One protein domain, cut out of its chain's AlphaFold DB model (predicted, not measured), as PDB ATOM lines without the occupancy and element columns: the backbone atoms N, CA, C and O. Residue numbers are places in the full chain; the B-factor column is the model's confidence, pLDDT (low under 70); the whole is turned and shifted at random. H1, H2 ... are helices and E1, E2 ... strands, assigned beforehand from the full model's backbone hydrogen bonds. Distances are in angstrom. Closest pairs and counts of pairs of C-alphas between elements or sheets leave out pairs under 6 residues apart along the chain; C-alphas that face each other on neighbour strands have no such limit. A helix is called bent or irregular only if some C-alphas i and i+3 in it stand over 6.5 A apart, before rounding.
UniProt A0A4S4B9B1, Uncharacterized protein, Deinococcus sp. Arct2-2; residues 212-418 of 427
ATOM      1  N   GLY A 212     145.877 198.451 141.182       79.56
ATOM      2  CA  GLY A 212     146.836 198.358 140.088       79.56
ATOM      3  C   GLY A 212     148.149 197.641 140.441       79.56
ATOM      4  O   GLY A 212     148.346 197.126 141.555       79.56
ATOM      5  N   PRO A 213     149.092 197.626 139.487       84.69
ATOM      6  CA  PRO A 213     150.351 196.925 139.648       84.69
ATOM      7  C   PRO A 213     151.237 197.586 140.702       84.69
ATOM      8  O   PRO A 213     151.231 198.805 140.881       84.69
ATOM      9  N   PHE A 214     152.024 196.767 141.401       86.25
ATOM     10  CA  PHE A 214     152.965 197.260 142.408       86.25
ATOM     11  C   PHE A 214     154.154 197.978 141.763       86.25
ATOM     12  O   PHE A 214     154.615 199.004 142.262       86.25
ATOM     13  N   LEU A 215     154.637 197.452 140.636       86.38
ATOM     14  CA  LEU A 215     155.640 198.100 139.800       86.38
ATOM     15  C   LEU A 215     154.991 198.699 138.555       86.38
ATOM     16  O   LEU A 215     154.147 198.088 137.908       86.38
ATOM     17  N   SER A 216     155.441 199.890 138.163       86.69
ATOM     18  CA  SER A 216     155.128 200.405 136.832       86.69
ATOM     19  C   SER A 216     155.921 199.624 135.780       86.69
ATOM     20  O   SER A 216     157.028 199.148 136.046       86.69
ATOM     21  N   ARG A 217     155.407 199.556 134.546       87.50
ATOM     22  CA  ARG A 217     156.146 198.960 133.415       87.50
ATOM     23  C   ARG A 217     157.528 199.591 133.225       87.50
ATOM     24  O   ARG A 217     158.474 198.884 132.906       87.50
ATOM     25  N   TYR A 218     157.650 200.899 133.459       86.19
ATOM     26  CA  TYR A 218     158.924 201.612 133.376       86.19
ATOM     27  C   TYR A 218     159.937 201.115 134.419       86.19
ATOM     28  O   TYR A 218     161.079 200.830 134.072       86.19
ATOM     29  N   HIS A 219     159.519 200.944 135.678       85.25
ATOM     30  CA  HIS A 219     160.397 200.398 136.715       85.25
ATOM     31  C   HIS A 219     160.764 198.932 136.456       85.25
ATOM     32  O   HIS A 219     161.897 198.538 136.713       85.25
ATOM     33  N   ALA A 220     159.841 198.131 135.915       86.44
ATOM     34  CA  ALA A 220     160.138 196.749 135.549       86.44
ATOM     35  C   ALA A 220     161.179 196.650 134.424       86.44
ATOM     36  O   ALA A 220     162.091 195.840 134.538       86.44
ATOM     37  N   LEU A 221     161.107 197.505 133.393       87.06
ATOM     38  CA  LEU A 221     162.127 197.572 132.334       87.06
ATOM     39  C   LEU A 221     163.526 197.827 132.904       87.06
ATOM     40  O   LEU A 221     164.455 197.095 132.582       87.06
ATOM     41  N   ALA A 222     163.654 198.780 133.832       85.69
ATOM     42  CA  ALA A 222     164.929 199.045 134.499       85.69
ATOM     43  C   ALA A 222     165.463 197.831 135.287       85.69
ATOM     44  O   ALA A 222     166.673 197.640 135.373       85.69
ATOM     45  N   LEU A 223     164.577 197.002 135.851       85.94
ATOM     46  CA  LEU A 223     164.969 195.769 136.537       85.94
ATOM     47  C   LEU A 223     165.351 194.653 135.560       85.94
ATOM     48  O   LEU A 223     166.286 193.918 135.853       85.94
ATOM     49  N   TYR A 224     164.677 194.528 134.413       87.50
ATOM     50  CA  TYR A 224     165.047 193.549 133.384       87.50
ATOM     51  C   TYR A 224     166.406 193.855 132.747       87.50
ATOM     52  O   TYR A 224     167.158 192.929 132.455       87.50
ATOM     53  N   ASP A 225     166.722 195.139 132.571       84.69
ATOM     54  CA  ASP A 225     167.980 195.595 131.972       84.69
ATOM     55  C   ASP A 225     169.151 195.609 132.976       84.69
ATOM     56  O   ASP A 225     170.302 195.841 132.592       84.69
ATOM     57  N   SER A 226     168.887 195.358 134.266       78.25
ATOM     58  CA  SER A 226     169.933 195.298 135.287       78.25
ATOM     59  C   SER A 226     170.797 194.039 135.116       78.25
ATOM     60  O   SER A 226     170.256 192.935 135.027       78.25
ATOM     61  N   PRO A 227     172.139 194.156 135.142       62.41
ATOM     62  CA  PRO A 227     173.040 193.004 135.075       62.41
ATOM     63  C   PRO A 227     172.977 192.106 136.321       62.41
ATOM     64  O   PRO A 227     173.348 190.936 136.241       62.41
ATOM     65  N   ASP A 228     172.502 192.634 137.450       66.56
ATOM     66  CA  ASP A 228     172.194 191.869 138.660       66.56
ATOM     67  C   ASP A 228     170.817 192.319 139.169       66.56
ATOM     68  O   ASP A 228     170.700 193.292 139.924       66.56
ATOM     69  N   PRO A 229     169.723 191.732 138.659       60.38
ATOM     70  CA  PRO A 229     168.407 192.097 139.130       60.38
ATOM     71  C   PRO A 229     168.272 191.557 140.554       60.38
ATOM     72  O   PRO A 229     168.101 190.359 140.773       60.38
ATOM     73  N   GLY A 230     168.298 192.458 141.540       73.44
ATOM     74  CA  GLY A 230     168.083 192.128 142.955       73.44
ATOM     75  C   GLY A 230     166.759 191.395 143.249       73.44
ATOM     76  O   GLY A 230     166.544 190.954 144.382       73.44
ATOM     77  N   LEU A 231     165.884 191.244 142.241       85.62
ATOM     78  CA  LEU A 231     164.683 190.411 142.220       85.62
ATOM     79  C   LEU A 231     164.715 189.413 141.043       85.62
ATOM     80  O   LEU A 231     165.004 189.810 139.917       85.62
ATOM     81  N   PRO A 232     164.316 188.142 141.244       88.50
ATOM     82  CA  PRO A 232     164.164 187.190 140.142       88.50
ATOM     83  C   PRO A 232     163.155 187.684 139.093       88.50
ATOM     84  O   PRO A 232     162.104 188.202 139.464       88.50
ATOM     85  N   ILE A 233     163.400 187.435 137.802       89.56
ATOM     86  CA  ILE A 233     162.490 187.821 136.698       89.56
ATOM     87  C   ILE A 233     161.023 187.425 136.970       89.56
ATOM     88  O   ILE A 233     160.162 188.298 136.887       89.56
ATOM     89  N   PRO A 234     160.702 186.191 137.423       90.56
ATOM     90  CA  PRO A 234     159.316 185.825 137.731       90.56
ATOM     91  C   PRO A 234     158.681 186.645 138.861       90.56
ATOM     92  O   PRO A 234     157.460 186.706 138.965       90.56
ATOM     93  N   THR A 235     159.496 187.246 139.732       92.06
ATOM     94  CA  THR A 235     159.027 188.197 140.745       92.06
ATOM     95  C   THR A 235     158.690 189.539 140.109       92.06
ATOM     96  O   THR A 235     157.639 190.091 140.405       92.06
ATOM     97  N   VAL A 236     159.540 190.049 139.214       92.25
ATOM     98  CA  VAL A 236     159.267 191.297 138.481       92.25
ATOM     99  C   VAL A 236     157.967 191.171 137.682       92.25
ATOM    100  O   VAL A 236     157.103 192.038 137.794       92.25
ATOM    101  N   ASP A 237     157.780 190.047 136.982       92.81
ATOM    102  CA  ASP A 237     156.547 189.739 136.246       92.81
ATOM    103  C   ASP A 237     155.317 189.745 137.164       92.81
ATOM    104  O   ASP A 237     154.272 190.283 136.810       92.81
ATOM    105  N   LEU A 238     155.441 189.168 138.364       93.75
ATOM    106  CA  LEU A 238     154.359 189.125 139.346       93.75
ATOM    107  C   LEU A 238     154.008 190.524 139.860       93.75
ATOM    108  O   LEU A 238     152.834 190.840 140.022       93.75
ATOM    109  N   LEU A 239     155.001 191.378 140.110       93.50
ATOM    110  CA  LEU A 239     154.781 192.734 140.621       93.50
ATOM    111  C   LEU A 239     154.146 193.683 139.587       93.50
ATOM    112  O   LEU A 239     153.652 194.746 139.969       93.50
ATOM    113  N   LEU A 240     154.130 193.299 138.306       93.94
ATOM    114  CA  LEU A 240     153.378 193.961 137.235       93.94
ATOM    115  C   LEU A 240     151.896 193.561 137.179       93.94
ATOM    116  O   LEU A 240     151.159 194.145 136.386       93.94
ATOM    117  N   LEU A 241     151.473 192.571 137.968       93.81
ATOM    118  CA  LEU A 241     150.083 192.129 138.043       93.81
ATOM    119  C   LEU A 241     149.268 192.986 139.013       93.81
ATOM    120  O   LEU A 241     149.802 193.571 139.968       93.81
ATOM    121  N   ASP A 242     147.954 192.986 138.813       92.50
ATOM    122  CA  ASP A 242     147.023 193.666 139.706       92.50
ATOM    123  C   ASP A 242     147.017 193.015 141.096       92.50
ATOM    124  O   ASP A 242     147.399 191.855 141.295       92.50
ATOM    125  N   LYS A 243     146.602 193.775 142.114       91.69
ATOM    126  CA  LYS A 243     146.679 193.333 143.517       91.69
ATOM    127  C   LYS A 243     145.933 192.015 143.762       91.69
ATOM    128  O   LYS A 243     146.424 191.168 144.510       91.69
ATOM    129  N   SER A 244     144.775 191.821 143.131       91.44
ATOM    130  CA  SER A 244     143.987 190.582 143.215       91.44
ATOM    131  C   SER A 244     144.756 189.371 142.682       91.44
ATOM    132  O   SER A 244     144.854 188.360 143.373       91.44
ATOM    133  N   GLU A 245     145.377 189.491 141.510       93.50
ATOM    134  CA  GLU A 245     146.167 188.425 140.886       93.50
ATOM    135  C   GLU A 245     147.410 188.090 141.725       93.50
ATOM    136  O   GLU A 245     147.743 186.920 141.937       93.50
ATOM    137  N   ARG A 246     148.068 189.112 142.291       94.75
ATOM    138  CA  ARG A 246     149.193 188.925 143.222       94.75
ATOM    139  C   ARG A 246     148.769 188.169 144.481       94.75
ATOM    140  O   ARG A 246     149.503 187.290 144.936       94.75
ATOM    141  N   ARG A 247     147.579 188.459 145.023       94.69
ATOM    142  CA  ARG A 247     146.998 187.723 146.163       94.69
ATOM    143  C   ARG A 247     146.710 186.271 145.806       94.69
ATOM    144  O   ARG A 247     147.106 185.381 146.555       94.69
ATOM    145  N   GLU A 248     146.062 186.013 144.674       94.19
ATOM    146  CA  GLU A 248     145.810 184.646 144.202       94.19
ATOM    147  C   GLU A 248     147.116 183.863 144.065       94.19
ATOM    148  O   GLU A 248     147.231 182.729 144.545       94.19
ATOM    149  N   ARG A 249     148.146 184.505 143.502       94.88
ATOM    150  CA  ARG A 249     149.459 183.889 143.372       94.88
ATOM    151  C   ARG A 249     150.131 183.635 144.719       94.88
ATOM    152  O   ARG A 249     150.743 182.581 144.890       94.88
ATOM    153  N   PHE A 250     149.993 184.544 145.682       96.12
ATOM    154  CA  PHE A 250     150.449 184.323 147.054       96.12
ATOM    155  C   PHE A 250     149.796 183.082 147.672       96.12
ATOM    156  O   PHE A 250     150.504 182.244 148.225       96.12
ATOM    157  N   PHE A 251     148.477 182.914 147.547       95.69
ATOM    158  CA  PHE A 251     147.777 181.755 148.111       95.69
ATOM    159  C   PHE A 251     148.197 180.433 147.459       95.69
ATOM    160  O   PHE A 251     148.411 179.445 148.167       95.69
ATOM    161  N   ALA A 252     148.362 180.414 146.134       94.69
ATOM    162  CA  ALA A 252     148.864 179.242 145.416       94.69
ATOM    163  C   ALA A 252     150.281 178.862 145.878       94.69
ATOM    164  O   ALA A 252     150.574 177.695 146.151       94.69
ATOM    165  N   ASP A 253     151.150 179.860 146.028       95.75
ATOM    166  CA  ASP A 253     152.515 179.651 146.490       95.75
ATOM    167  C   ASP A 253     152.583 179.246 147.965       95.75
ATOM    168  O   ASP A 253     153.370 178.372 148.321       95.75
ATOM    169  N   LEU A 254     151.721 179.804 148.816       96.31
ATOM    170  CA  LEU A 254     151.625 179.443 150.226       96.31
ATOM    171  C   LEU A 254     151.177 177.986 150.406       96.31
ATOM    172  O   LEU A 254     151.674 177.292 151.294       96.31
ATOM    173  N   ALA A 255     150.262 177.506 149.562       93.88
ATOM    174  CA  ALA A 255     149.825 176.113 149.574       93.88
ATOM    175  C   ALA A 255     150.961 175.148 149.189       93.88
ATOM    176  O   ALA A 255     151.109 174.096 149.813       93.88
ATOM    177  N   ALA A 256     151.784 175.519 148.205       93.25
ATOM    178  CA  ALA A 256     152.893 174.693 147.730       93.25
ATOM    179  C   ALA A 256     154.114 174.727 148.667       93.25
ATOM    180  O   ALA A 256     154.657 173.681 149.021       93.25
ATOM    181  N   ASP A 257     154.532 175.921 149.093       95.25
ATOM    182  CA  ASP A 257     155.726 176.131 149.923       95.25
ATOM    183  C   ASP A 257     155.456 175.907 151.414       95.25
ATOM    184  O   ASP A 257     156.384 175.775 152.211       95.25
ATOM    185  N   ARG A 258     154.175 175.829 151.799       95.75
ATOM    186  CA  ARG A 258     153.652 175.640 153.162       95.75
ATOM    187  C   ARG A 258     153.864 176.831 154.093       95.75
ATOM    188  O   ARG A 258     153.014 177.055 154.956       95.75
ATOM    189  N   VAL A 259     154.961 177.571 153.949       96.69
ATOM    190  CA  VAL A 259     155.294 178.749 154.757       96.69
ATOM    191  C   VAL A 259     155.836 179.858 153.864       96.69
ATOM    192  O   VAL A 259     156.714 179.616 153.042       96.69
ATOM    193  N   ILE A 260     155.343 181.080 154.067       97.38
ATOM    194  CA  ILE A 260     155.894 182.305 153.473       97.38
ATOM    195  C   ILE A 260     156.134 183.301 154.607       97.38
ATOM    196  O   ILE A 260     155.267 183.494 155.461       97.38
ATOM    197  N   SER A 261     157.310 183.918 154.654       96.62
ATOM    198  CA  SER A 261     157.608 184.956 155.642       96.62
ATOM    199  C   SER A 261     157.013 186.314 155.244       96.62
ATOM    200  O   SER A 261     156.676 186.562 154.086       96.62
ATOM    201  N   TYR A 262     156.961 187.243 156.194       94.44
ATOM    202  CA  TYR A 262     156.591 188.627 155.912       94.44
ATOM    203  C   TYR A 262     157.539 189.324 154.926       94.44
ATOM    204  O   TYR A 262     157.073 189.997 154.010       94.44
ATOM    205  N   GLY A 263     158.853 189.109 155.054       93.31
ATOM    206  CA  GLY A 263     159.833 189.657 154.109       93.31
ATOM    207  C   GLY A 263     159.578 189.169 152.682       93.31
ATOM    208  O   GLY A 263     159.563 189.959 151.741       93.31
ATOM    209  N   GLN A 264     159.241 187.886 152.528       95.69
ATOM    210  CA  GLN A 264     158.887 187.307 151.233       95.69
ATOM    211  C   GLN A 264     157.562 187.835 150.684       95.69
ATOM    212  O   GLN A 264     157.476 188.092 149.484       95.69
ATOM    213  N   LEU A 265     156.543 188.008 151.535       95.94
ATOM    214  CA  LEU A 265     155.263 188.607 151.152       95.94
ATOM    215  C   LEU A 265     155.484 189.998 150.533       95.94
ATOM    216  O   LEU A 265     155.041 190.263 149.415       95.94
ATOM    217  N   ARG A 266     156.238 190.851 151.233       93.69
ATOM    218  CA  ARG A 266     156.555 192.212 150.787       93.69
ATOM    219  C   ARG A 266     157.392 192.206 149.514       93.69
ATOM    220  O   ARG A 266     157.004 192.828 148.530       93.69
ATOM    221  N   ARG A 267     158.507 191.470 149.513       92.44
ATOM    222  CA  ARG A 267     159.488 191.491 148.423       92.44
ATOM    223  C   ARG A 267     158.967 190.862 147.136       92.44
ATOM    224  O   ARG A 267     159.205 191.404 146.062       92.44
ATOM    225  N   HIS A 268     158.287 189.718 147.235       93.88
ATOM    226  CA  HIS A 268     157.878 188.970 146.048       93.88
ATOM    227  C   HIS A 268     156.480 189.300 145.559       93.88
ATOM    228  O   HIS A 268     156.229 189.104 144.378       93.88
ATOM    229  N   TYR A 269     155.591 189.790 146.427       94.62
ATOM    230  CA  TYR A 269     154.192 190.036 146.070       94.62
ATOM    231  C   TYR A 269     153.786 191.502 146.196       94.62
ATOM    232  O   TYR A 269     152.730 191.867 145.685       94.62
ATOM    233  N   GLY A 270     154.586 192.359 146.842       92.38
ATOM    234  CA  GLY A 270     154.206 193.754 147.077       92.38
ATOM    235  C   GLY A 270     152.913 193.868 147.890       92.38
ATOM    236  O   GLY A 270     152.108 194.764 147.635       92.38
ATOM    237  N   LEU A 271     152.680 192.899 148.782       92.75
ATOM    238  CA  LEU A 271     151.505 192.792 149.646       92.75
ATOM    239  C   LEU A 271     151.914 192.964 151.108       92.75
ATOM    240  O   LEU A 271     153.055 192.679 151.471       92.75
ATOM    241  N   ASP A 272     150.983 193.381 151.951       91.31
ATOM    242  CA  ASP A 272     151.125 193.373 153.409       91.31
ATOM    243  C   ASP A 272     150.091 192.453 154.079       91.31
ATOM    244  O   ASP A 272     149.326 191.748 153.419       91.31
ATOM    245  N   GLU A 273     150.091 192.384 155.410       86.69
ATOM    246  CA  GLU A 273     149.126 191.551 156.125       86.69
ATOM    247  C   GLU A 273     147.671 191.998 155.991       86.69
ATOM    248  O   GLU A 273     146.777 191.171 156.179       86.69
ATOM    249  N   HIS A 274     147.438 193.276 155.694       87.00
ATOM    250  CA  HIS A 274     146.111 193.852 155.529       87.00
ATOM    251  C   HIS A 274     145.543 193.512 154.150       87.00
ATOM    252  O   HIS A 274     144.343 193.618 153.938       87.00
ATOM    253  N   ASP A 275     146.372 193.012 153.235       88.50
ATOM    254  CA  ASP A 275     145.931 192.442 151.964       88.50
ATOM    255  C   ASP A 275     145.438 190.995 152.082       88.50
ATOM    256  O   ASP A 275     144.889 190.431 151.129       88.50
ATOM    257  N   LEU A 276     145.633 190.358 153.238       90.00
ATOM    258  CA  LEU A 276     145.377 188.938 153.444       90.00
ATOM    259  C   LEU A 276     144.175 188.726 154.361       90.00
ATOM    260  O   LEU A 276     144.150 189.202 155.492       90.00
ATOM    261  N   ASP A 277     143.198 187.929 153.928       86.88
ATOM    262  CA  ASP A 277     142.048 187.580 154.769       86.88
ATOM    263  C   ASP A 277     142.204 186.177 155.349       86.88
ATOM    264  O   ASP A 277     142.458 185.218 154.614       86.88
ATOM    265  N   ARG A 278     142.021 186.055 156.670       86.88
ATOM    266  CA  ARG A 278     141.966 184.782 157.410       86.88
ATOM    267  C   ARG A 278     143.153 183.847 157.163       86.88
ATOM    268  O   ARG A 278     143.026 182.630 157.331       86.88
ATOM    269  N   VAL A 279     144.318 184.393 156.826       92.75
ATOM    270  CA  VAL A 279     145.536 183.602 156.650       92.75
ATOM    271  C   VAL A 279     146.081 183.251 158.030       92.75
ATOM    272  O   VAL A 279     146.340 184.158 158.827       92.75
ATOM    273  N   PRO A 280     146.254 181.958 158.355       92.94
ATOM    274  CA  PRO A 280     146.868 181.575 159.611       92.94
ATOM    275  C   PRO A 280     148.331 181.998 159.636       92.94
ATOM    276  O   PRO A 280     149.065 181.748 158.682       92.94
ATOM    277  N   TYR A 281     148.771 182.599 160.734       93.00
ATOM    278  CA  TYR A 281     150.162 182.987 160.909       93.00
ATOM    279  C   TYR A 281     150.669 182.737 162.323       93.00
ATOM    280  O   TYR A 281     149.893 182.559 163.261       93.00
ATOM    281  N   VAL A 282     151.992 182.730 162.462       90.38
ATOM    282  CA  VAL A 282     152.679 182.821 163.752       90.38
ATOM    283  C   VAL A 282     153.638 184.001 163.723       90.38
ATOM    284  O   VAL A 282     154.326 184.230 162.727       90.38
ATOM    285  N   GLU A 283     153.696 184.745 164.821       88.69
ATOM    286  CA  GLU A 283     154.739 185.746 165.038       88.69
ATOM    287  C   GLU A 283     155.862 185.154 165.867       88.69
ATOM    288  O   GLU A 283     155.639 184.401 166.822       88.69
ATOM    289  N   THR A 284     157.086 185.494 165.492       86.31
ATOM    290  CA  THR A 284     158.259 185.055 166.229       86.31
ATOM    291  C   THR A 284     159.411 186.040 166.077       86.31
ATOM    292  O   THR A 284     159.431 186.899 165.196       86.31
ATOM    293  N   VAL A 285     160.382 185.898 166.969       84.81
ATOM    294  CA  VAL A 285     161.705 186.494 166.857       84.81
ATOM    295  C   VAL A 285     162.665 185.333 166.670       84.81
ATOM    296  O   VAL A 285     162.551 184.320 167.352       84.81
ATOM    297  N   LEU A 286     163.593 185.428 165.730       85.81
ATOM    298  CA  LEU A 286     164.535 184.341 165.470       85.81
ATOM    299  C   LEU A 286     165.861 184.862 164.942       85.81
ATOM    300  O   LEU A 286     166.010 186.043 164.640       85.81
ATOM    301  N   GLN A 287     166.812 183.944 164.805       84.12
ATOM    302  CA  GLN A 287     168.126 184.192 164.225       84.12
ATOM    303  C   GLN A 287     168.180 183.530 162.842       84.12
ATOM    304  O   GLN A 287     168.245 182.300 162.780       84.12
ATOM    305  N   PRO A 288     168.152 184.298 161.737       80.12
ATOM    306  CA  PRO A 288     168.128 183.713 160.396       80.12
ATOM    307  C   PRO A 288     169.443 183.030 160.003       80.12
ATOM    308  O   PRO A 288     169.473 182.122 159.173       80.12
ATOM    309  N   THR A 289     170.555 183.455 160.608       77.75
ATOM    310  CA  THR A 289     171.861 182.803 160.477       77.75
ATOM    311  C   THR A 289     172.234 182.131 161.790       77.75
ATOM    312  O   THR A 289     172.304 182.784 162.836       77.75
ATOM    313  N   HIS A 290     172.535 180.833 161.734       70.88
ATOM    314  CA  HIS A 290     172.989 180.075 162.894       70.88
ATOM    315  C   HIS A 290     174.182 180.759 163.597       70.88
ATOM    316  O   HIS A 290     175.111 181.248 162.956       70.88
ATOM    317  N   MET A 291     174.141 180.803 164.933       66.81
ATOM    318  CA  MET A 291     175.151 181.399 165.827       66.81
ATOM    319  C   MET A 291     175.332 182.926 165.757       66.81
ATOM    320  O   MET A 291     176.049 183.472 166.598       66.81
ATOM    321  N   ARG A 292     174.646 183.655 164.863       71.00
ATOM    322  CA  ARG A 292     174.665 185.131 164.851       71.00
ATOM    323  C   ARG A 292     173.610 185.716 165.782       71.00
ATOM    324  O   ARG A 292     172.601 186.259 165.353       71.00
ATOM    325  N   LYS A 293     173.880 185.645 167.083       64.44
ATOM    326  CA  LYS A 293     172.930 186.043 168.138       64.44
ATOM    327  C   LYS A 293     172.589 187.536 168.184       64.44
ATOM    328  O   LYS A 293     171.610 187.917 168.816       64.44
ATOM    329  N   ALA A 294     173.394 188.367 167.528       64.69
ATOM    330  CA  ALA A 294     173.120 189.789 167.347       64.69
ATOM    331  C   ALA A 294     172.118 190.069 166.207       64.69
ATOM    332  O   ALA A 294     171.535 191.146 166.176       64.69
ATOM    333  N   LEU A 295     171.902 189.112 165.292       73.94
ATOM    334  CA  LEU A 295     170.968 189.231 164.172       73.94
ATOM    335  C   LEU A 295     169.628 188.586 164.543       73.94
ATOM    336  O   LEU A 295     169.287 187.504 164.065       73.94
ATOM    337  N   GLU A 296     168.898 189.230 165.450       79.88
ATOM    338  CA  GLU A 296     167.523 188.849 165.775       79.88
ATOM    339  C   GLU A 296     166.554 189.614 164.883       79.88
ATOM    340  O   GLU A 296     166.597 190.841 164.819       79.88
ATOM    341  N   VAL A 297     165.682 188.881 164.198       82.69
ATOM    342  CA  VAL A 297     164.669 189.447 163.309       82.69
ATOM    343  C   VAL A 297     163.300 189.075 163.851       82.69
ATOM    344  O   VAL A 297     162.995 187.891 164.026       82.69
ATOM    345  N   LYS A 298     162.476 190.091 164.120       86.06
ATOM    346  CA  LYS A 298     161.044 189.907 164.345       86.06
ATOM    347  C   LYS A 298     160.388 189.670 162.992       86.06
ATOM    348  O   LYS A 298     160.556 190.465 162.073       86.06
ATOM    349  N   THR A 299     159.657 188.574 162.860       90.75
ATOM    350  CA  THR A 299     158.991 188.225 161.608       90.75
ATOM    351  C   THR A 299     157.659 187.535 161.859       90.75
ATOM    352  O   THR A 299     157.361 187.059 162.961       90.75
ATOM    353  N   ARG A 300     156.859 187.474 160.801       92.25
ATOM    354  CA  ARG A 300     155.607 186.735 160.739       92.25
ATOM    355  C   ARG A 300     155.743 185.655 159.675       92.25
ATOM    356  O   ARG A 300     156.167 185.938 158.559       92.25
ATOM    357  N   PHE A 301     155.369 184.431 160.023       95.44
ATOM    358  CA  PHE A 301     155.245 183.332 159.074       95.44
ATOM    359  C   PHE A 301     153.775 183.086 158.779       95.44
ATOM    360  O   PHE A 301     153.027 182.684 159.670       95.44
ATOM    361  N   PHE A 302     153.379 183.293 157.531       96.94
ATOM    362  CA  PHE A 302     152.087 182.870 157.011       96.94
ATOM    363  C   PHE A 302     152.134 181.374 156.720       96.94
ATOM    364  O   PHE A 302     153.133 180.858 156.215       96.94
ATOM    365  N   LEU A 303     151.061 180.669 157.066       96.06
ATOM    366  CA  LEU A 303     150.992 179.215 157.063       96.06
ATOM    367  C   LEU A 303     149.925 178.742 156.078       96.06
ATOM    368  O   LEU A 303     148.759 179.108 156.199       96.06
ATOM    369  N   GLY A 304     150.292 177.830 155.178       94.25
ATOM    370  CA  GLY A 304     149.338 177.194 154.264       94.25
ATOM    371  C   GLY A 304     148.313 176.305 154.970       94.25
ATOM    372  O   GLY A 304     147.273 175.981 154.409       94.25
ATOM    373  N   GLN A 305     148.572 175.918 156.224       92.38
ATOM    374  CA  GLN A 305     147.626 175.172 157.051       92.38
ATOM    375  C   GLN A 305     147.856 175.431 158.543       92.38
ATOM    376  O   GLN A 305     148.990 175.561 159.011       92.38
ATOM    377  N   LYS A 306     146.772 175.398 159.324       88.38
ATOM    378  CA  LYS A 306     146.799 175.662 160.774       88.38
ATOM    379  C   LYS A 306     147.679 174.695 161.569       88.38
ATOM    380  O   LYS A 306     148.156 175.067 162.635       88.38
ATOM    381  N   SER A 307     147.899 173.470 161.086       85.75
ATOM    382  CA  SER A 307     148.718 172.468 161.786       85.75
ATOM    383  C   SER A 307     150.211 172.821 161.828       85.75
ATOM    384  O   SER A 307     150.928 172.313 162.683       85.75
ATOM    385  N   LEU A 308     150.688 173.725 160.962       88.56
ATOM    386  CA  LEU A 308     152.092 174.161 160.954       88.56
ATOM    387  C   LEU A 308     152.474 174.997 162.181       88.56
ATOM    388  O   LEU A 308     153.647 175.054 162.528       88.56
ATOM    389  N   GLN A 309     151.502 175.586 162.884       85.06
ATOM    390  CA  GLN A 309     151.743 176.426 164.064       85.06
ATOM    391  C   GLN A 309     152.515 175.717 165.191       85.06
ATOM    392  O   GLN A 309     153.151 176.364 166.020       85.06
ATOM    393  N   SER A 310     152.412 174.384 165.259       78.75
ATOM    394  CA  SER A 310     153.036 173.565 166.299       78.75
ATOM    395  C   SER A 310     154.440 173.100 165.922       78.75
ATOM    396  O   SER A 310     155.072 172.388 166.703       78.75
ATOM    397  N   MET A 311     154.916 173.439 164.721       82.50
ATOM    398  CA  MET A 311     156.287 173.162 164.306       82.50
ATOM    399  C   MET A 311     157.262 174.105 165.012       82.50
ATOM    400  O   MET A 311     156.888 175.173 165.503       82.50
ATOM    401  N   SER A 312     158.526 173.688 165.088       80.56
ATOM    402  CA  SER A 312     159.581 174.554 165.605       80.56
ATOM    403  C   SER A 312     159.819 175.725 164.651       80.56
ATOM    404  O   SER A 312     159.642 175.600 163.437       80.56
ATOM    405  N   ASP A 313     160.293 176.847 165.188       84.31
ATOM    406  CA  ASP A 313     160.646 178.020 164.377       84.31
ATOM    407  C   ASP A 313     161.747 177.701 163.367       84.31
ATOM    408  O   ASP A 313     161.746 178.225 162.259       84.31
ATOM    409  N   HIS A 314     162.642 176.777 163.724       84.69
ATOM    410  CA  HIS A 314     163.665 176.260 162.819       84.69
ATOM    411  C   HIS A 314     163.049 175.541 161.612       84.69
ATOM    412  O   HIS A 314     163.458 175.795 160.484       84.69
ATOM    413  N   SER A 315     162.015 174.718 161.813       87.19
ATOM    414  CA  SER A 315     161.310 174.073 160.701       87.19
ATOM    415  C   SER A 315     160.523 175.062 159.837       87.19
ATOM    416  O   SER A 315     160.489 174.902 158.621       87.19
ATOM    417  N   LEU A 316     159.904 176.086 160.436       91.31
ATOM    418  CA  LEU A 316     159.219 177.144 159.680       91.31
ATOM    419  C   LEU A 316     160.205 177.959 158.835       91.31
ATOM    420  O   LEU A 316     159.939 178.217 157.664       91.31
ATOM    421  N   MET A 317     161.370 178.284 159.405       91.25
ATOM    422  CA  MET A 317     162.485 178.894 158.684       91.25
ATOM    423  C   MET A 317     162.954 178.016 157.520       91.25
ATOM    424  O   MET A 317     163.194 178.550 156.441       91.25
ATOM    425  N   HIS A 318     163.082 176.697 157.717       91.44
ATOM    426  CA  HIS A 318     163.452 175.794 156.625       91.44
ATOM    427  C   HIS A 318     162.458 175.900 155.470       91.44
ATOM    428  O   HIS A 318     162.878 176.182 154.358       91.44
ATOM    429  N   PHE A 319     161.151 175.795 155.730       94.56
ATOM    430  CA  PHE A 319     160.146 175.943 154.671       94.56
ATOM    431  C   PHE A 319     160.218 177.293 153.954       94.56
ATOM    432  O   PHE A 319     160.203 177.325 152.725       94.56
ATOM    433  N   ALA A 320     160.340 178.393 154.703       95.75
ATOM    434  CA  ALA A 320     160.460 179.725 154.115       95.75
ATOM    435  C   ALA A 320     161.712 179.841 153.225       95.75
ATOM    436  O   ALA A 320     161.634 180.360 152.111       95.75
ATOM    437  N   GLY A 321     162.851 179.306 153.673       95.06
ATOM    438  CA  GLY A 321     164.099 179.278 152.911       95.06
ATOM    439  C   GLY A 321     164.052 178.378 151.677       95.06
ATOM    440  O   GLY A 321     164.487 178.788 150.604       95.06
ATOM    441  N   THR A 322     163.460 177.189 151.774       95.88
ATOM    442  CA  THR A 322     163.258 176.303 150.618       95.88
ATOM    443  C   THR A 322     162.319 176.947 149.589       95.88
ATOM    444  O   THR A 322     162.585 176.898 148.388       95.88
ATOM    445  N   GLY A 323     161.259 177.628 150.042       95.44
ATOM    446  CA  GLY A 323     160.403 178.444 149.180       95.44
ATOM    447  C   GLY A 323     161.164 179.608 148.534       95.44
ATOM    448  O   GLY A 323     160.981 179.894 147.349       95.44
ATOM    449  N   GLU A 324     162.054 180.271 149.269       95.38
ATOM    450  CA  GLU A 324     162.902 181.333 148.717       95.38
ATOM    451  C   GLU A 324     163.754 180.816 147.556       95.38
ATOM    452  O   GLU A 324     163.778 181.411 146.478       95.38
ATOM    453  N   MET A 325     164.380 179.651 147.734       95.44
ATOM    454  CA  MET A 325     165.148 179.000 146.674       95.44
ATOM    455  C   MET A 325     164.286 178.700 145.445       95.44
ATOM    456  O   MET A 325     164.735 178.941 144.328       95.44
ATOM    457  N   ARG A 326     163.036 178.245 145.621       94.81
ATOM    458  CA  ARG A 326     162.097 178.040 144.502       94.81
ATOM    459  C   ARG A 326     161.905 179.319 143.681       94.81
ATOM    460  O   ARG A 326     161.919 179.259 142.451       94.81
ATOM    461  N   ARG A 327     161.728 180.464 144.350       92.94
ATOM    462  CA  ARG A 327     161.527 181.775 143.703       92.94
ATOM    463  C   ARG A 327     162.779 182.241 142.975       92.94
ATOM    464  O   ARG A 327     162.668 182.676 141.834       92.94
ATOM    465  N   ILE A 328     163.952 182.082 143.591       92.00
ATOM    466  CA  ILE A 328     165.250 182.378 142.963       92.00
ATOM    467  C   ILE A 328     165.458 181.518 141.710       92.00
ATOM    468  O   ILE A 328     165.880 182.023 140.676       92.00
ATOM    469  N   LEU A 329     165.105 180.231 141.774       91.19
ATOM    470  CA  LEU A 329     165.182 179.308 140.639       91.19
ATOM    471  C   LEU A 329     164.095 179.542 139.577       91.19
ATOM    472  O   LEU A 329     164.121 178.893 138.533       91.19
ATOM    473  N   GLY A 330     163.116 180.415 139.839       90.06
ATOM    474  CA  GLY A 330     161.986 180.670 138.946       90.06
ATOM    475  C   GLY A 330     161.045 179.477 138.747       90.06
ATOM    476  O   GLY A 330     160.302 179.428 137.766       90.06
ATOM    477  N   VAL A 331     161.054 178.505 139.663       90.62
ATOM    478  CA  VAL A 331     160.245 177.287 139.543       90.62
ATOM    479  C   VAL A 331     158.793 177.590 139.918       90.62
ATOM    480  O   VAL A 331     158.489 178.071 141.015       90.62
ATOM    481  N   ARG A 332     157.865 177.311 138.998       84.94
ATOM    482  CA  ARG A 332     156.422 177.481 139.223       84.94
ATOM    483  C   ARG A 332     155.876 176.397 140.156       84.94
ATOM    484  O   ARG A 332     156.396 175.286 140.211       84.94
ATOM    485  N   THR A 333     154.817 176.734 140.883       82.44
ATOM    486  CA  THR A 333     154.083 175.808 141.752       82.44
ATOM    487  C   THR A 333     153.195 174.861 140.937       82.44
ATOM    488  O   THR A 333     152.791 175.199 139.825       82.44
ATOM    489  N   GLY A 334     152.950 173.650 141.455       78.44
ATOM    490  CA  GLY A 334     152.221 172.570 140.768       78.44
ATOM    491  C   GLY A 334     152.999 171.248 140.763       78.44
ATOM    492  O   GLY A 334     153.847 171.031 141.627       78.44
ATOM    493  N   ASP A 335     152.766 170.392 139.762       65.81
ATOM    494  CA  ASP A 335     153.363 169.041 139.649       65.81
ATOM    495  C   ASP A 335     154.897 169.029 139.577       65.81
ATOM    496  O   ASP A 335     155.550 168.002 139.782       65.81
ATOM    497  N   HIS A 336     155.479 170.190 139.291       83.06
ATOM    498  CA  HIS A 336     156.913 170.364 139.211       83.06
ATOM    499  C   HIS A 336     157.572 170.575 140.563       83.06
ATOM    500  O   HIS A 336     158.766 170.350 140.611       83.06
ATOM    501  N   TRP A 337     156.877 170.982 141.630       90.44
ATOM    502  CA  TRP A 337     157.500 171.326 142.914       90.44
ATOM    503  C   TRP A 337     156.876 170.553 144.073       90.44
ATOM    504  O   TRP A 337     155.671 170.629 144.309       90.44
ATOM    505  N   ARG A 338     157.705 169.842 144.840       88.69
ATOM    506  CA  ARG A 338     157.259 169.053 145.990       88.69
ATOM    507  C   ARG A 338     158.158 169.279 147.198       88.69
ATOM    508  O   ARG A 338     159.324 168.896 147.187       88.69
ATOM    509  N   VAL A 339     157.572 169.819 148.261       86.56
ATOM    510  CA  VAL A 339     158.220 170.034 149.563       86.56
ATOM    511  C   VAL A 339     158.112 168.782 150.439       86.56
ATOM    512  O   VAL A 339     157.049 168.162 150.505       86.56
ATOM    513  N   ASN A 340     159.188 168.438 151.152       80.56
ATOM    514  CA  ASN A 340     159.312 167.278 152.045       80.56
ATOM    515  C   ASN A 340     158.773 165.970 151.429       80.56
ATOM    516  O   ASN A 340     157.779 165.416 151.923       80.56
ATOM    517  N   PRO A 341     159.393 165.463 150.349       67.75
ATOM    518  CA  PRO A 341     159.024 164.183 149.752       67.75
ATOM    519  C   PRO A 341     159.319 163.028 150.724       67.75
ATOM    520  O   PRO A 341     160.412 162.474 150.719       67.75
ATOM    521  N   ARG A 342     158.337 162.671 151.561       59.34
ATOM    522  CA  ARG A 342     158.489 161.666 152.627       59.34
ATOM    523  C   ARG A 342     159.039 160.332 152.110       59.34
ATOM    524  O   ARG A 342     158.391 159.668 151.299       59.34
ATOM    525  N   HIS A 343     160.140 159.890 152.702       55.56
ATOM    526  CA  HIS A 343     160.700 158.544 152.647       55.56
ATOM    527  C   HIS A 343     161.141 158.092 154.058       55.56
ATOM    528  O   HIS A 343     160.723 158.635 155.081       55.56
ATOM    529  N   VAL A 344     161.877 156.982 154.137       53.50
ATOM    530  CA  VAL A 344     162.121 156.248 155.389       53.50
ATOM    531  C   VAL A 344     163.217 156.905 156.251       53.50
ATOM    532  O   VAL A 344     163.320 156.596 157.440       53.50
ATOM    533  N   ARG A 345     164.044 157.816 155.703       59.94
ATOM    534  CA  ARG A 345     165.235 158.363 156.383       59.94
ATOM    535  C   ARG A 345     165.480 159.846 156.078       59.94
ATOM    536  O   ARG A 345     165.820 160.221 154.964       59.94
ATOM    537  N   ALA A 346     165.489 160.666 157.130       60.34
ATOM    538  CA  ALA A 346     165.651 162.122 157.042       60.34
ATOM    539  C   ALA A 346     166.980 162.611 156.422       60.34
ATOM    540  O   ALA A 346     167.024 163.703 155.868       60.34
ATOM    541  N   SER A 347     168.077 161.843 156.506       61.81
ATOM    542  CA  SER A 347     169.348 162.237 155.864       61.81
ATOM    543  C   SER A 347     169.386 161.974 154.358       61.81
ATOM    544  O   SER A 347     170.322 162.411 153.704       61.81
ATOM    545  N   GLU A 348     168.414 161.230 153.833       70.38
ATOM    546  CA  GLU A 348     168.335 160.816 152.426       70.38
ATOM    547  C   GLU A 348     167.282 161.630 151.653       70.38
ATOM    548  O   GLU A 348     167.081 161.427 150.453       70.38
ATOM    549  N   GLU A 349     166.602 162.554 152.336       83.69
ATOM    550  CA  GLU A 349     165.555 163.398 151.774       83.69
ATOM    551  C   GLU A 349     166.045 164.834 151.607       83.69
ATOM    552  O   GLU A 349     166.561 165.414 152.572       83.69
ATOM    553  N   PRO A 350     165.889 165.402 150.401       90.75
ATOM    554  CA  PRO A 350     166.034 166.832 150.215       90.75
ATOM    555  C   PRO A 350     164.824 167.571 150.798       90.75
ATOM    556  O   PRO A 350     163.718 167.023 150.849       90.75
ATOM    557  N   ASP A 351     165.018 168.829 151.188       92.12
ATOM    558  CA  ASP A 351     163.927 169.694 151.663       92.12
ATOM    559  C   ASP A 351     162.822 169.862 150.605       92.12
ATOM    560  O   ASP A 351     161.628 169.902 150.919       92.12
ATOM    561  N   ALA A 352     163.202 169.910 149.327       93.62
ATOM    562  CA  ALA A 352     162.270 169.844 148.212       93.62
ATOM    563  C   ALA A 352     162.865 169.120 147.001       93.62
ATOM    564  O   ALA A 352     164.076 168.982 146.846       93.62
ATOM    565  N   VAL A 353     161.984 168.662 146.119       93.12
ATOM    566  CA  VAL A 353     162.345 168.147 144.797       93.12
ATOM    567  C   VAL A 353     161.566 168.919 143.761       93.12
ATOM    568  O   VAL A 353     160.362 169.134 143.942       93.12
ATOM    569  N   PHE A 354     162.226 169.264 142.657       91.62
ATOM    570  CA  PHE A 354     161.512 169.719 141.477       91.62
ATOM    571  C   PHE A 354     161.784 168.872 140.240       91.62
ATOM    572  O   PHE A 354     162.883 168.362 140.036       91.62
ATOM    573  N   ARG A 355     160.750 168.690 139.419       90.25
ATOM    574  CA  ARG A 355     160.812 167.914 138.179       90.25
ATOM    575  C   ARG A 355     161.097 168.837 137.013       90.25
ATOM    576  O   ARG A 355     160.203 169.539 136.538       90.25
ATOM    577  N   SER A 356     162.346 168.813 136.562       88.56
ATOM    578  CA  SER A 356     162.728 169.410 135.286       88.56
ATOM    579  C   SER A 356     162.334 168.485 134.123       88.56
ATOM    580  O   SER A 356     162.125 167.287 134.344       88.56
ATOM    581  N   PRO A 357     162.306 168.983 132.874       86.12
ATOM    582  CA  PRO A 357     162.131 168.138 131.689       86.12
ATOM    583  C   PRO A 357     163.179 167.022 131.538       86.12
ATOM    584  O   PRO A 357     162.951 166.071 130.797       86.12
ATOM    585  N   HIS A 358     164.322 167.124 132.225       88.44
ATOM    586  CA  HIS A 358     165.452 166.198 132.107       88.44
ATOM    587  C   HIS A 358     165.613 165.257 133.309       88.44
ATOM    588  O   HIS A 358     166.456 164.365 133.272       88.44
ATOM    589  N   GLY A 359     164.844 165.454 134.383       89.81
ATOM    590  CA  GLY A 359     164.960 164.660 135.605       89.81
ATOM    591  C   GLY A 359     164.627 165.430 136.880       89.81
ATOM    592  O   GLY A 359     164.348 166.635 136.859       89.81
ATOM    593  N   GLU A 360     164.650 164.714 138.003       92.88
ATOM    594  CA  GLU A 360     164.412 165.285 139.330       92.88
ATOM    595  C   GLU A 360     165.649 166.032 139.838       92.88
ATOM    596  O   GLU A 360     166.777 165.555 139.720       92.88
ATOM    597  N   VAL A 361     165.420 167.194 140.439       94.25
ATOM    598  CA  VAL A 361     166.439 168.049 141.043       94.25
ATOM    599  C   VAL A 361     166.199 168.115 142.544       94.25
ATOM    600  O   VAL A 361     165.096 168.453 142.978       94.25
ATOM    601  N   ALA A 362     167.228 167.798 143.329       94.94
ATOM    602  CA  ALA A 362     167.191 167.901 144.782       94.94
ATOM    603  C   ALA A 362     167.476 169.341 145.219       94.94
ATOM    604  O   ALA A 362     168.426 169.959 144.741       94.94
ATOM    605  N   VAL A 363     166.672 169.872 146.139       95.50
ATOM    606  CA  VAL A 363     166.841 171.212 146.707       95.50
ATOM    607  C   VAL A 363     167.005 171.101 148.213       95.50
ATOM    608  O   VAL A 363     166.140 170.558 148.897       95.50
ATOM    609  N   GLU A 364     168.109 171.638 148.719       95.75
ATOM    610  CA  GLU A 364     168.481 171.575 150.129       95.75
ATOM    611  C   GLU A 364     168.796 172.972 150.662       95.75
ATOM    612  O   GLU A 364     169.596 173.704 150.072       95.75
ATOM    613  N   PHE A 365     168.198 173.336 151.795       94.38
ATOM    614  CA  PHE A 365     168.409 174.625 152.434       94.38
ATOM    615  C   PHE A 365     169.130 174.459 153.781       94.38
ATOM    616  O   PHE A 365     168.581 173.941 154.746       94.38
ATOM    617  N   ASP A 366     170.369 174.946 153.880       91.44
ATOM    618  CA  ASP A 366     171.164 174.949 155.113       91.44
ATOM    619  C   ASP A 366     171.031 176.293 155.843       91.44
ATOM    620  O   ASP A 366     171.581 177.321 155.440       91.44
ATOM    621  N   THR A 367     170.385 176.274 157.011       82.44
ATOM    622  CA  THR A 367     170.269 177.440 157.906       82.44
ATOM    623  C   THR A 367     171.595 177.822 158.596       82.44
ATOM    624  O   THR A 367     171.622 178.678 159.484       82.44
ATOM    625  N   GLY A 368     172.699 177.152 158.250       82.19
ATOM    626  CA  GLY A 368     174.037 177.284 158.830       82.19
ATOM    627  C   GLY A 368     174.322 176.300 159.970       82.19
ATOM    628  O   GLY A 368     175.272 176.503 160.729       82.19
ATOM    629  N   THR A 369     173.489 175.268 160.138       80.56
ATOM    630  CA  THR A 369     173.609 174.293 161.243       80.56
ATOM    631  C   THR A 369     174.360 173.032 160.840       80.56
ATOM    632  O   THR A 369     174.835 172.301 161.711       80.56
ATOM    633  N   TYR A 370     174.483 172.756 159.540       86.56
ATOM    634  CA  TYR A 370     175.042 171.493 159.087       86.56
ATOM    635  C   TYR A 370     176.559 171.455 159.248       86.56
ATOM    636  O   TYR A 370     177.298 172.340 158.807       86.56
ATOM    637  N   THR A 371     177.044 170.381 159.867       88.81
ATOM    638  CA  THR A 371     178.471 170.052 159.861       88.81
ATOM    639  C   THR A 371     178.882 169.576 158.473       88.81
ATOM    640  O   THR A 371     178.053 169.038 157.738       88.81
ATOM    641  N   MET A 372     180.167 169.691 158.125       92.12
ATOM    642  CA  MET A 372     180.649 169.204 156.827       92.12
ATOM    643  C   MET A 372     180.355 167.708 156.628       92.12
ATOM    644  O   MET A 372     179.927 167.295 155.558       92.12
ATOM    645  N   THR A 373     180.441 166.902 157.692       90.50
ATOM    646  CA  THR A 373     180.034 165.486 157.676       90.50
ATOM    647  C   THR A 373     178.565 165.297 157.281       90.50
ATOM    648  O   THR A 373     178.238 164.374 156.540       90.50
ATOM    649  N   THR A 374     177.670 166.167 157.760       90.81
ATOM    650  CA  THR A 374     176.239 166.113 157.417       90.81
ATOM    651  C   THR A 374     176.015 166.471 155.951       90.81
ATOM    652  O   THR A 374     175.245 165.795 155.274       90.81
ATOM    653  N   ILE A 375     176.722 167.492 155.459       92.75
ATOM    654  CA  ILE A 375     176.658 167.936 154.061       92.75
ATOM    655  C   ILE A 375     177.120 166.818 153.129       92.75
ATOM    656  O   ILE A 375     176.363 166.410 152.257       92.75
ATOM    657  N   GLN A 376     178.310 166.259 153.365       93.06
ATOM    658  CA  GLN A 376     178.857 165.173 152.543       93.06
ATOM    659  C   GLN A 376     177.936 163.947 152.534       93.06
ATOM    660  O   GLN A 376     177.706 163.348 151.488       93.06
ATOM    661  N   LYS A 377     177.330 163.610 153.682       91.62
ATOM    662  CA  LYS A 377     176.346 162.524 153.754       91.62
ATOM    663  C   LYS A 377     175.114 162.795 152.882       91.62
ATOM    664  O   LYS A 377     174.643 161.875 152.221       91.62
ATOM    665  N   LYS A 378     174.589 164.025 152.886       92.44
ATOM    666  CA  LYS A 378     173.442 164.416 152.049       92.44
ATOM    667  C   LYS A 378     173.796 164.411 150.564       92.44
ATOM    668  O   LYS A 378     173.061 163.818 149.784       92.44
ATOM    669  N   LEU A 379     174.936 164.991 150.184       93.44
ATOM    670  CA  LEU A 379     175.407 164.990 148.794       93.44
ATOM    671  C   LEU A 379     175.595 163.563 148.264       93.44
ATOM    672  O   LEU A 379     175.096 163.248 147.186       93.44
ATOM    673  N   GLY A 380     176.220 162.682 149.055       91.94
ATOM    674  CA  GLY A 380     176.331 161.259 148.729       91.94
ATOM    675  C   GLY A 380     174.962 160.607 148.533       91.94
ATOM    676  O   GLY A 380     174.702 160.027 147.486       91.94
ATOM    677  N   ALA A 381     174.037 160.802 149.477       90.38
ATOM    678  CA  ALA A 381     172.689 160.246 149.372       90.38
ATOM    679  C   ALA A 381     171.907 160.763 148.149       90.38
ATOM    680  O   ALA A 381     171.127 160.018 147.558       90.38
ATOM    681  N   PHE A 382     172.087 162.024 147.750       93.00
ATOM    682  CA  PHE A 382     171.424 162.570 146.563       93.00
ATOM    683  C   PHE A 382     172.035 162.029 145.268       93.00
ATOM    684  O   PHE A 382     171.300 161.709 144.330       93.00
ATOM    685  N   SER A 383     173.357 161.864 145.243       89.88
ATOM    686  CA  SER A 383     174.065 161.204 144.147       89.88
ATOM    687  C   SER A 383     173.610 159.749 143.983       89.88
ATOM    688  O   SER A 383     173.253 159.341 142.880       89.88
ATOM    689  N   ASP A 384     173.531 158.986 145.078       89.56
ATOM    690  CA  ASP A 384     173.097 157.579 145.078       89.56
ATOM    691  C   ASP A 384     171.659 157.404 144.566       89.56
ATOM    692  O   ASP A 384     171.304 156.381 143.983       89.56
ATOM    693  N   ARG A 385     170.818 158.425 144.760       87.81
ATOM    694  CA  ARG A 385     169.432 158.464 144.277       87.81
ATOM    695  C   ARG A 385     169.290 158.966 142.840       87.81
ATOM    696  O   ARG A 385     168.162 159.099 142.370       87.81
ATOM    697  N   ALA A 386     170.403 159.230 142.157       89.31
ATOM    698  CA  ALA A 386     170.447 159.685 140.773       89.31
ATOM    699  C   ALA A 386     169.634 160.968 140.510       89.31
ATOM    700  O   ALA A 386     169.043 161.127 139.439       89.31
ATOM    701  N   PHE A 387     169.609 161.903 141.470       92.44
ATOM    702  CA  PHE A 387     169.110 163.249 141.181       92.44
ATOM    703  C   PHE A 387     169.973 163.887 140.087       92.44
ATOM    704  O   PHE A 387     171.202 163.804 140.114       92.44
ATOM    705  N   LEU A 388     169.327 164.545 139.124       93.62
ATOM    706  CA  LEU A 388     169.997 165.171 137.986       93.62
ATOM    707  C   LEU A 388     170.998 166.232 138.449       93.62
ATOM    708  O   LEU A 388     172.085 166.362 137.882       93.62
ATOM    709  N   GLU A 389     170.612 167.014 139.450       94.19
ATOM    710  CA  GLU A 389     171.463 167.992 140.111       94.19
ATOM    711  C   GLU A 389     171.025 168.171 141.569       94.19
ATOM    712  O   GLU A 389     169.897 167.838 141.946       94.19
ATOM    713  N   THR A 390     171.930 168.717 142.379       95.19
ATOM    714  CA  THR A 390     171.623 169.220 143.720       95.19
ATOM    715  C   THR A 390     171.767 170.733 143.711       95.19
ATOM    716  O   THR A 390     172.808 171.255 143.312       95.19
ATOM    717  N   VAL A 391     170.734 171.434 144.171       96.19
ATOM    718  CA  VAL A 391     170.770 172.871 144.432       96.19
ATOM    719  C   VAL A 391     170.855 173.086 145.932       96.19
ATOM    720  O   VAL A 391     169.979 172.655 146.681       96.19
ATOM    721  N   TRP A 392     171.903 173.780 146.360       96.50
ATOM    722  CA  TRP A 392     172.152 174.074 147.764       96.50
ATOM    723  C   TRP A 392     171.897 175.548 148.058       96.50
ATOM    724  O   TRP A 392     172.322 176.409 147.289       96.50
ATOM    725  N   GLY A 393     171.224 175.849 149.165       95.50
ATOM    726  CA  GLY A 393     170.930 177.213 149.597       95.50
ATOM    727  C   GLY A 393     171.382 177.484 151.022       95.50
ATOM    728  O   GLY A 393     171.400 176.584 151.855       95.50
ATOM    729  N   VAL A 394     171.753 178.730 151.312       94.25
ATOM    730  CA  VAL A 394     172.200 179.180 152.639       94.25
ATOM    731  C   VAL A 394     171.675 180.571 152.972       94.25
ATOM    732  O   VAL A 394     171.266 181.317 152.090       94.25
ATOM    733  N   THR A 395     171.752 180.968 154.242       89.56
ATOM    734  CA  THR A 395     171.301 182.291 154.714       89.56
ATOM    735  C   THR A 395     172.407 183.339 154.862       89.56
ATOM    736  O   THR A 395     172.130 184.475 155.222       89.56
ATOM    737  N   SER A 396     173.684 183.027 154.616       87.75
ATOM    738  CA  SER A 396     174.740 184.044 154.753       87.75
ATOM    739  C   SER A 396     175.797 183.973 153.665       87.75
ATOM    740  O   SER A 396     176.236 182.889 153.284       87.75
ATOM    741  N   ILE A 397     176.265 185.148 153.232       88.69
ATOM    742  CA  ILE A 397     177.330 185.302 152.229       88.69
ATOM    743  C   ILE A 397     178.615 184.600 152.682       88.69
ATOM    744  O   ILE A 397     179.277 183.936 151.891       88.69
ATOM    745  N   ASN A 398     178.958 184.685 153.971       89.00
ATOM    746  CA  ASN A 398     180.151 184.018 154.497       89.00
ATOM    747  C   ASN A 398     180.037 182.492 154.384       89.00
ATOM    748  O   ASN A 398     180.999 181.833 154.001       89.00
ATOM    749  N   ARG A 399     178.859 181.932 154.691       90.38
ATOM    750  CA  ARG A 399     178.609 180.496 154.540       90.38
ATOM    751  C   ARG A 399     178.597 180.085 153.071       90.38
ATOM    752  O   ARG A 399     179.156 179.045 152.754       90.38
ATOM    753  N   GLN A 400     178.010 180.903 152.200       93.38
ATOM    754  CA  GLN A 400     177.999 180.685 150.754       93.38
ATOM    755  C   GLN A 400     179.428 180.609 150.212       93.38
ATOM    756  O   GLN A 400     179.769 179.631 149.560       93.38
ATOM    757  N   ARG A 401     180.280 181.588 150.546       92.56
ATOM    758  CA  ARG A 401     181.690 181.620 150.134       92.56
ATOM    759  C   ARG A 401     182.450 180.387 150.611       92.56
ATOM    760  O   ARG A 401     183.064 179.709 149.802       92.56
ATOM    761  N   HIS A 402     182.341 180.070 151.901       92.81
ATOM    762  CA  HIS A 402     183.011 178.907 152.473       92.81
ATOM    763  C   HIS A 402     182.554 177.596 151.818       92.81
ATOM    764  O   HIS A 402     183.376 176.786 151.414       92.81
ATOM    765  N   LEU A 403     181.244 177.380 151.653       93.94
ATOM    766  CA  LEU A 403     180.762 176.159 151.008       93.94
ATOM    767  C   LEU A 403     181.081 176.118 149.507       93.94
ATOM    768  O   LEU A 403     181.269 175.035 148.966       93.94
ATOM    769  N   ARG A 404     181.178 177.267 148.828       94.62
ATOM    770  CA  ARG A 404     181.616 177.323 147.429       94.62
ATOM    771  C   ARG A 404     183.040 176.782 147.282       94.62
ATOM    772  O   ARG A 404     183.304 176.055 146.333       94.62
ATOM    773  N   GLU A 405     183.921 177.089 148.230       94.25
ATOM    774  CA  GLU A 405     185.290 176.558 148.275       94.25
ATOM    775  C   GLU A 405     185.312 175.050 148.587       94.25
ATOM    776  O   GLU A 405     186.034 174.299 147.938       94.25
ATOM    777  N   GLU A 406     184.487 174.591 149.532       94.62
ATOM    778  CA  GLU A 406     184.515 173.206 150.035       94.62
ATOM    779  C   GLU A 406     183.771 172.188 149.151       94.62
ATOM    780  O   GLU A 406     184.213 171.050 148.989       94.62
ATOM    781  N   ILE A 407     182.606 172.562 148.610       94.12
ATOM    782  CA  ILE A 407     181.709 171.652 147.872       94.12
ATOM    783  C   ILE A 407     181.291 172.179 146.498       94.12
ATOM    784  O   ILE A 407     180.570 171.482 145.788       94.12
ATOM    785  N   GLY A 408     181.719 173.380 146.096       91.81
ATOM    786  CA  GLY A 408     181.270 174.001 144.846       91.81
ATOM    787  C   GLY A 408     181.563 173.155 143.606       91.81
ATOM    788  O   GLY A 408     180.736 173.097 142.704       91.81
ATOM    789  N   SER A 409     182.680 172.420 143.590       92.94
ATOM    790  CA  SER A 409     183.034 171.500 142.498       92.94
ATOM    791  C   SER A 409     182.135 170.260 142.403       92.94
ATOM    792  O   SER A 409     182.113 169.604 141.364       92.94
ATOM    793  N   GLN A 410     181.389 169.935 143.464       92.69
ATOM    794  CA  GLN A 410     180.425 168.831 143.487       92.69
ATOM    795  C   GLN A 410     179.035 169.262 142.992       92.69
ATOM    796  O   GLN A 410     178.169 168.418 142.757       92.69
ATOM    797  N   LEU A 411     178.798 170.570 142.851       93.88
ATOM    798  CA  LEU A 411     177.512 171.138 142.466       93.88
ATOM    799  C   LEU A 411     177.558 171.633 141.017       93.88
ATOM    800  O   LEU A 411     178.550 172.183 140.553       93.88
ATOM    801  N   LYS A 412     176.445 171.473 140.294       92.50
ATOM    802  CA  LYS A 412     176.300 172.010 138.927       92.50
ATOM    803  C   LYS A 412     175.993 173.507 138.903       92.50
ATOM    804  O   LYS A 412     176.131 174.147 137.865       92.50
ATOM    805  N   ARG A 413     175.538 174.047 140.031       91.56
ATOM    806  CA  ARG A 413     175.175 175.451 140.210       91.56
ATOM    807  C   ARG A 413     175.927 176.026 141.387       91.56
ATOM    808  O   ARG A 413     176.308 175.304 142.307       91.56
ATOM    809  N   ASP A 414     176.062 177.342 141.368       92.75
ATOM    810  CA  ASP A 414     176.522 178.057 142.541       92.75
ATOM    811  C   ASP A 414     175.518 177.922 143.696       92.75
ATOM    812  O   ASP A 414     174.314 177.718 143.498       92.75
ATOM    813  N   ILE A 415     176.027 178.031 144.919       94.81
ATOM    814  CA  ILE A 415     175.227 177.937 146.135       94.81
ATOM    815  C   ILE A 415     174.341 179.171 146.220       94.81
ATOM    816  O   ILE A 415     174.830 180.299 146.180       94.81
ATOM    817  N   LEU A 416     173.038 178.972 146.376       94.38
ATOM    818  CA  LEU A 416     172.087 180.067 146.470       94.38
ATOM    819  C   LEU A 416     172.187 180.737 147.838       94.38
ATOM    820  O   LEU A 416     172.206 180.084 148.879       94.38
ATOM    821  N   LEU A 417     172.181 182.062 147.851       91.62
ATOM    822  CA  LEU A 417     171.841 182.800 149.058       91.62
ATOM    823  C   LEU A 417     170.315 182.937 149.076       91.62
ATOM    824  O   LEU A 417     169.742 183.410 148.101       91.62
ATOM    825  N   ALA A 418     169.655 182.503 150.141       92.38
ATOM    826  CA  ALA A 418     168.203 182.513 150.295       92.38
ATOM    827  C   ALA A 418     167.839 183.347 151.531       92.38
ATOM    828  O   ALA A 418     167.755 182.847 152.656       92.38
TER     829      ALA A 418
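This is residues 212 to 418 of the 427 residues of an uncharacterized protein of Deinococcus sp. Arct2-2 (UniProt A0A4S4B9B1). One long helix, H6, runs through the middle between two sheets, with E1, E3, E2 on one side of it and E4, E5, E6, E7 on the other. H3 and H4 pack on the first sheet and the helical hairpin H1 and H2 lies beyond H4, while H7 is on the second sheet's face away from H6 and H8 runs along its edge strand E7. The printed part has 207 residues with eight named helices and seven named strands, in the order H1 H2 H3 E1 H4 E2 E3 H5 H6 E4 E5 E6 H7 E7 H8. The class is mixed; the first sheet is antiparallel, the second mixed. The whole is compact, with a radius of gyration of the C-alphas of 17.2 A and spans of 49 by 40 by 37 A.

Find C-alpha 217 at (156.146, 198.960, 133.415), where H1, residues 217 to 224, begins. Then come H2, 233 to 239; H3, 243 to 257, 20.5 A long; E1, 259 to 261; H4, 262 to 269; E2, 280 to 286, 18.8 A; E3, 297 to 303, 18.2 A; and H5, 306 to 310. From C-alpha 313 at (160.646, 178.020, 164.377), H6 runs 22.3 A to residue 328. Next are E4, 337 to 339; E5, 352 to 356; E6, 359 to 366, 22.9 A; H7, 372 to 384, 18.2 A; and E7, 389 to 394, 16.8 A. H8, 397 to 410, 18.9 A, ends at (180.425, 168.831, 143.487); it is irregular, with C-alphas 406 and 409 7.9 A apart.

Look first at Ala 220 and Val 236, the closest C-alphas of the hairpin H1 and H2, 6.3 A apart. H2 touches H4 at Thr 235 and His 268, C-alphas 5.5 A apart. E1, H4 and E2 form a split strand-helix-strand unit, two strands running the same way with E3 between them, its crossover right-handed. Across the antiparallel neighbours E1 and E3, N 260 and O 302 are within hydrogen-bond range at 3.1 A; across the antiparallel neighbours E3 and E2, N 303 and O 280 are within hydrogen-bond range at 2.8 A. H5 is on this sheet over E2, on the same face as H6, opposite H4. The closest C-alphas of H6 and E1 are those of Ile 260 and Ala 320, 5.3 A; of H6 and E6, those of Thr 322 and Phe 365, 5.7 A. E4, E5 and E6 are a meander, each strand the antiparallel neighbour of the one before, with N 338 and O 353 at 2.9 A and N 361 and O 354 at 2.8 A. E6, H7 and E7 are a strand-helix-strand unit, parallel neighbours joined through a helix, its crossover right-handed; N 364 and O 391 are at 2.9 A. H7 and H8 are near each other. Every O i to N i+4 pair is within hydrogen-bond range in H1, H2, H3, H4, H6 and H7; H8 has 8 of 10, and H5 has 0 of 1, with 1 of 2 O i to N i+3 pairs.

The C-alphas farthest apart, those of Tyr 218 and Val 344, are 50.5 A apart. The printed part has no cut, and the link from E4 to E5 is long. Residues 225 to 230 stand free. The mean pLDDT of the printed part is 88.2; look for values under 70 at residues 227 to 229, 291, 293 to 294, 335 and 341 to 347.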